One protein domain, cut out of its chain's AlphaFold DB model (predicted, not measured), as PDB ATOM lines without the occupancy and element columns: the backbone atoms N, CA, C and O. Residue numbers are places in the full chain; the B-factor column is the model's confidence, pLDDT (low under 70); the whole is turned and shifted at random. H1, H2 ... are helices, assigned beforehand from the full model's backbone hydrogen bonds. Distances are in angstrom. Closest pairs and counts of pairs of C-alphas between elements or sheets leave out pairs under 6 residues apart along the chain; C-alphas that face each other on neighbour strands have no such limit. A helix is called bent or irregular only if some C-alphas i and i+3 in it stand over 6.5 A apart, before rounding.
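This is residues 9 to 51 of the 124 residues of the protein "Cobalamin biosynthesis protein CobW" of Enterococcus faecium (UniProt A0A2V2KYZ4). A longer helix, H1, and a shorter one, H2, stand on opposite sides of an open middle and have no contact with each other; a long loop, residues 28 to 41, leaves the end of H1 and folds back to the start of H2, making a loose C-shaped frame. The turn at residues 25 to 31, of which 25 to 27 belong to H1, sticks out. The printed part has 43 residues with two named helices, H1 then H2, and no named strand; the class is all helix. It is only just compact, close to loose, with a radius of gyration of the C-alphas of 10.9 A, and spans 28 by 21 by 20 A.

H1, residues 14 to 27, is the longest helix and measures 19.9 A from first to last C-alpha. It begins at C-alpha 14 (26.665, 8.312, 288.260) and ends at C-alpha 27 (37.123, 23.336, 280.370). H2, residues 42 to 49, measures 10.4 A, from C-alpha 42 (14.093, 18.136, 281.443) to C-alpha 49 (21.228, 19.902, 288.861).

H1 and H2 are apart, with no C-alpha of the one within 8 A of the other. The 14 residues between them form a long link. In both H1 and H2 every O i to N i+4 pair is within hydrogen-bond range. Neither helix is bent.

The two C-alphas farthest apart are those of Lys 26 and Leu 39, 28.9 A. The C-alphas of Cys 9 and Gln 51, the first and last printed, are 18.6 A apart. The C-alphas of residues 28 to 41 lie 6 to 15 A from the mean of the C-alphas. The printed part has no cut. The mean pLDDT of the printed part is 81.8; residues 9 to 13 and 37 to 40 are under 70, where the model's confidence is low.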
ATOM      1  N   CYS A   9      17.959   9.130 279.089       43.47
ATOM      2  CA  CYS A   9      17.118   8.146 279.763       43.47
ATOM      3  C   CYS A   9      17.875   7.011 280.490       43.47
ATOM      4  O   CYS A   9      17.293   6.384 281.369       43.47
ATOM      5  N   CYS A  10      19.163   6.783 280.208       45.38
ATOM      6  CA  CYS A  10      20.038   5.861 280.948       45.38
ATOM      7  C   CYS A  10      21.112   6.578 281.790       45.38
ATOM      8  O   CYS A  10      21.869   5.917 282.502       45.38
ATOM      9  N   VAL A  11      21.204   7.916 281.718       50.81
ATOM     10  CA  VAL A  11      22.334   8.693 282.268       50.81
ATOM     11  C   VAL A  11      21.968   9.569 283.465       50.81
ATOM     12  O   VAL A  11      22.863  10.172 284.032       50.81
ATOM     13  N   ASN A  12      20.733   9.549 283.976       54.38
ATOM     14  CA  ASN A  12      20.359  10.184 285.261       54.38
ATOM     15  C   ASN A  12      21.049   9.567 286.510       54.38
ATOM     16  O   ASN A  12      20.617   9.790 287.640       54.38
ATOM     17  N   GLY A  13      22.109   8.780 286.309       64.25
ATOM     18  CA  GLY A  13      22.945   8.170 287.334       64.25
ATOM     19  C   GLY A  13      24.392   8.680 287.318       64.25
ATOM     20  O   GLY A  13      24.752   9.658 286.663       64.25
ATOM     21  N   MET A  14      25.253   7.970 288.046       72.31
ATOM     22  CA  MET A  14      26.665   8.312 288.260       72.31
ATOM     23  C   MET A  14      27.474   8.676 286.988       72.31
ATOM     24  O   MET A  14      28.287   9.600 287.078       72.31
ATOM     25  N   PRO A  15      27.269   8.056 285.801       77.00
ATOM     26  CA  PRO A  15      28.043   8.396 284.603       77.00
ATOM     27  C   PRO A  15      27.888   9.851 284.141       77.00
ATOM     28  O   PRO A  15      28.884  10.474 283.769       77.00
ATOM     29  N   PHE A  16      26.679  10.423 284.212       80.06
ATOM     30  CA  PHE A  16      26.462  11.828 283.857       80.06
ATOM     31  C   PHE A  16      27.171  12.745 284.841       80.06
ATOM     32  O   PHE A  16      27.865  13.666 284.422       80.06
ATOM     33  N   GLN A  17      27.068  12.463 286.144       84.12
ATOM     34  CA  GLN A  17      27.720  13.292 287.155       84.12
ATOM     35  C   GLN A  17      29.246  13.285 287.005       84.12
ATOM     36  O   GLN A  17      29.886  14.334 287.076       84.12
ATOM     37  N   VAL A  18      29.837  12.120 286.730       87.25
ATOM     38  CA  VAL A  18      31.278  12.001 286.468       87.25
ATOM     39  C   VAL A  18      31.662  12.736 285.182       87.25
ATOM     40  O   VAL A  18      32.636  13.491 285.178       87.25
ATOM     41  N   GLY A  19      30.896  12.549 284.103       87.25
ATOM     42  CA  GLY A  19      31.128  13.206 282.817       87.25
ATOM     43  C   GLY A  19      31.057  14.729 282.921       87.25
ATOM     44  O   GLY A  19      32.001  15.420 282.531       87.25
ATOM     45  N   LEU A  20      29.985  15.245 283.524       89.38
ATOM     46  CA  LEU A  20      29.782  16.671 283.750       89.38
ATOM     47  C   LEU A  20      30.857  17.249 284.675       89.38
ATOM     48  O   LEU A  20      31.469  18.263 284.347       89.38
ATOM     49  N   GLY A  21      31.164  16.580 285.789       91.88
ATOM     50  CA  GLY A  21      32.221  17.013 286.704       91.88
ATOM     51  C   GLY A  21      33.594  17.072 286.028       91.88
ATOM     52  O   GLY A  21      34.356  18.021 286.237       91.88
ATOM     53  N   ARG A  22      33.911  16.098 285.162       91.62
ATOM     54  CA  ARG A  22      35.142  16.104 284.359       91.62
ATOM     55  C   ARG A  22      35.152  17.249 283.347       91.62
ATOM     56  O   ARG A  22      36.196  17.886 283.197       91.62
ATOM     57  N   LEU A  23      34.027  17.515 282.678       90.56
ATOM     58  CA  LEU A  23      33.896  18.638 281.749       90.56
ATOM     59  C   LEU A  23      34.154  19.965 282.471       90.56
ATOM     60  O   LEU A  23      35.059  20.694 282.073       90.56
ATOM     61  N   LEU A  24      33.437  20.228 283.566       93.38
ATOM     62  CA  LEU A  24      33.553  21.469 284.336       93.38
ATOM     63  C   LEU A  24      34.989  21.716 284.818       93.38
ATOM     64  O   LEU A  24      35.510  22.817 284.652       93.38
ATOM     65  N   ARG A  25      35.675  20.686 285.334       93.44
ATOM     66  CA  ARG A  25      37.080  20.810 285.765       93.44
ATOM     67  C   ARG A  25      38.042  21.054 284.605       93.44
ATOM     68  O   ARG A  25      38.987  21.824 284.757       93.44
ATOM     69  N   LYS A  26      37.836  20.381 283.468       93.19
ATOM     70  CA  LYS A  26      38.750  20.462 282.320       93.19
ATOM     71  C   LYS A  26      38.597  21.779 281.564       93.19
ATOM     72  O   LYS A  26      39.606  22.405 281.259       93.19
ATOM     73  N   SER A  27      37.369  22.167 281.222       92.19
ATOM     74  CA  SER A  27      37.123  23.336 280.370       92.19
ATOM     75  C   SER A  27      36.856  24.622 281.138       92.19
ATOM     76  O   SER A  27      36.976  25.673 280.526       92.19
ATOM     77  N   ARG A  28      36.503  24.548 282.433       93.62
ATOM     78  CA  ARG A  28      36.182  25.708 283.288       93.62
ATOM     79  C   ARG A  28      35.313  26.757 282.567       93.62
ATOM     80  O   ARG A  28      35.738  27.901 282.446       93.62
ATOM     81  N   PRO A  29      34.152  26.357 282.015       94.69
ATOM     82  CA  PRO A  29      33.355  27.262 281.203       94.69
ATOM     83  C   PRO A  29      32.646  28.299 282.078       94.69
ATOM     84  O   PRO A  29      32.194  27.970 283.174       94.69
ATOM     85  N   ASP A  30      32.459  29.512 281.556       95.56
ATOM     86  CA  ASP A  30      31.626  30.532 282.212       95.56
ATOM     87  C   ASP A  30      30.132  30.181 282.160       95.56
ATOM     88  O   ASP A  30      29.355  30.566 283.031       95.56
ATOM     89  N   ARG A  31      29.709  29.455 281.114       94.69
ATOM     90  CA  ARG A  31      28.319  29.034 280.899       94.69
ATOM     91  C   ARG A  31      28.254  27.608 280.375       94.69
ATOM     92  O   ARG A  31      29.036  27.212 279.514       94.69
ATOM     93  N   LEU A  32      27.278  26.859 280.875       92.50
ATOM     94  CA  LEU A  32      26.971  25.501 280.451       92.50
ATOM     95  C   LEU A  32      25.545  25.468 279.901       92.50
ATOM     96  O   LEU A  32      24.600  25.762 280.627       92.50
ATOM     97  N   PHE A  33      25.405  25.071 278.640       91.50
ATOM     98  CA  PHE A  33      24.117  24.735 278.045       91.50
ATOM     99  C   PHE A  33      23.984  23.217 277.999       91.50
ATOM    100  O   PHE A  33      24.935  22.526 277.630       91.50
ATOM    101  N   ILE A  34      22.822  22.704 278.401       87.94
ATOM    102  CA  ILE A  34      22.519  21.274 278.355       87.94
ATOM    103  C   ILE A  34      21.282  21.089 277.491       87.94
ATOM    104  O   ILE A  34      20.203  21.562 277.837       87.94
ATOM    105  N   GLU A  35      21.456  20.381 276.383       87.12
ATOM    106  CA  GLU A  35      20.366  19.943 275.524       87.12
ATOM    107  C   GLU A  35      19.991  18.498 275.901       87.12
ATOM    108  O   GLU A  35      20.799  17.584 275.707       87.12
ATOM    109  N   PRO A  36      18.801  18.249 276.475       78.94
ATOM    110  CA  PRO A  36      18.341  16.886 276.693       78.94
ATOM    111  C   PRO A  36      17.916  16.261 275.354       78.94
ATOM    112  O   PRO A  36      17.014  16.759 274.690       78.94
ATOM    113  N   SER A  37      18.528  15.140 274.962       67.44
ATOM    114  CA  SER A  37      18.142  14.420 273.739       67.44
ATOM    115  C   SER A  37      16.725  13.821 273.837       67.44
ATOM    116  O   SER A  37      16.434  13.104 274.800       67.44
ATOM    117  N   GLY A  38      15.888  13.994 272.806       64.94
ATOM    118  CA  GLY A  38      14.643  13.231 272.605       64.94
ATOM    119  C   GLY A  38      13.542  13.463 273.658       64.94
ATOM    120  O   GLY A  38      13.218  14.598 273.990       64.94
ATOM    121  N   LEU A  39      12.950  12.369 274.169       53.69
ATOM    122  CA  LEU A  39      11.910  12.326 275.222       53.69
ATOM    123  C   LEU A  39      12.489  12.384 276.649       53.69
ATOM    124  O   LEU A  39      11.920  11.811 277.578       53.69
ATOM    125  N   GLY A  40      13.651  13.012 276.842       63.31
ATOM    126  CA  GLY A  40      14.184  13.220 278.189       63.31
ATOM    127  C   GLY A  40      13.155  13.913 279.090       63.31
ATOM    128  O   GLY A  40      12.223  14.540 278.599       63.31
ATOM    129  N   HIS A  41      13.321  13.823 280.409       78.19
ATOM    130  CA  HIS A  41      12.524  14.596 281.364       78.19
ATOM    131  C   HIS A  41      13.343  15.816 281.811       78.19
ATOM    132  O   HIS A  41      14.102  15.701 282.781       78.19
ATOM    133  N   PRO A  42      13.233  16.990 281.148       85.38
ATOM    134  CA  PRO A  42      14.093  18.136 281.443       85.38
ATOM    135  C   PRO A  42      13.906  18.621 282.878       85.38
ATOM    136  O   PRO A  42      14.857  19.075 283.503       85.38
ATOM    137  N   LEU A  43      12.700  18.456 283.428       88.81
ATOM    138  CA  LEU A  43      12.394  18.813 284.811       88.81
ATOM    139  C   LEU A  43      13.106  17.921 285.826       88.81
ATOM    140  O   LEU A  43      13.557  18.415 286.855       88.81
ATOM    141  N   GLN A  44      13.251  16.624 285.541       86.75
ATOM    142  CA  GLN A  44      14.008  15.727 286.417       86.75
ATOM    143  C   GLN A  44      15.492  16.089 286.399       86.75
ATOM    144  O   GLN A  44      16.113  16.174 287.455       86.75
ATOM    145  N   LEU A  45      16.045  16.362 285.213       86.81
ATOM    146  CA  LEU A  45      17.423  16.825 285.084       86.81
ATOM    147  C   LEU A  45      17.631  18.160 285.814       86.81
ATOM    148  O   LEU A  45      18.587  18.300 286.573       86.81
ATOM    149  N   LEU A  46      16.723  19.122 285.629       90.00
ATOM    150  CA  LEU A  46      16.757  20.411 286.317       90.00
ATOM    151  C   LEU A  46      16.777  20.220 287.838       90.00
ATOM    152  O   LEU A  46      17.647  20.773 288.508       90.00
ATOM    153  N   ALA A  47      15.871  19.389 288.363       90.25
ATOM    154  CA  ALA A  47      15.805  19.080 289.785       90.25
ATOM    155  C   ALA A  47      17.112  18.451 290.289       90.25
ATOM    156  O   ALA A  47      17.607  18.841 291.341       90.25
ATOM    157  N   GLN A  48      17.717  17.529 289.534       88.69
ATOM    158  CA  GLN A  48      19.005  16.928 289.895       88.69
ATOM    159  C   GLN A  48      20.148  17.948 289.917       88.69
ATOM    160  O   GLN A  48      20.967  17.924 290.835       88.69
ATOM    161  N   LEU A  49      20.202  18.857 288.942       91.56
ATOM    162  CA  LEU A  49      21.228  19.902 288.861       91.56
ATOM    163  C   LEU A  49      21.102  20.960 289.970       91.56
ATOM    164  O   LEU A  49      22.053  21.698 290.213       91.56
ATOM    165  N   GLN A  50      19.962  21.016 290.662       92.56
ATOM    166  CA  GLN A  50      19.755  21.849 291.852       92.56
ATOM    167  C   GLN A  50      20.215  21.174 293.157       92.56
ATOM    168  O   GLN A  50      20.266  21.835 294.192       92.56
ATOM    169  N   GLN A  51      20.549  19.880 293.134       92.12
ATOM    170  CA  GLN A  51      20.990  19.126 294.313       92.12
ATOM    171  C   GLN A  51      22.516  18.998 294.387       92.12
ATOM    172  O   GLN A  51      23.252  19.309 293.449       92.12
TER     173      GLN A  51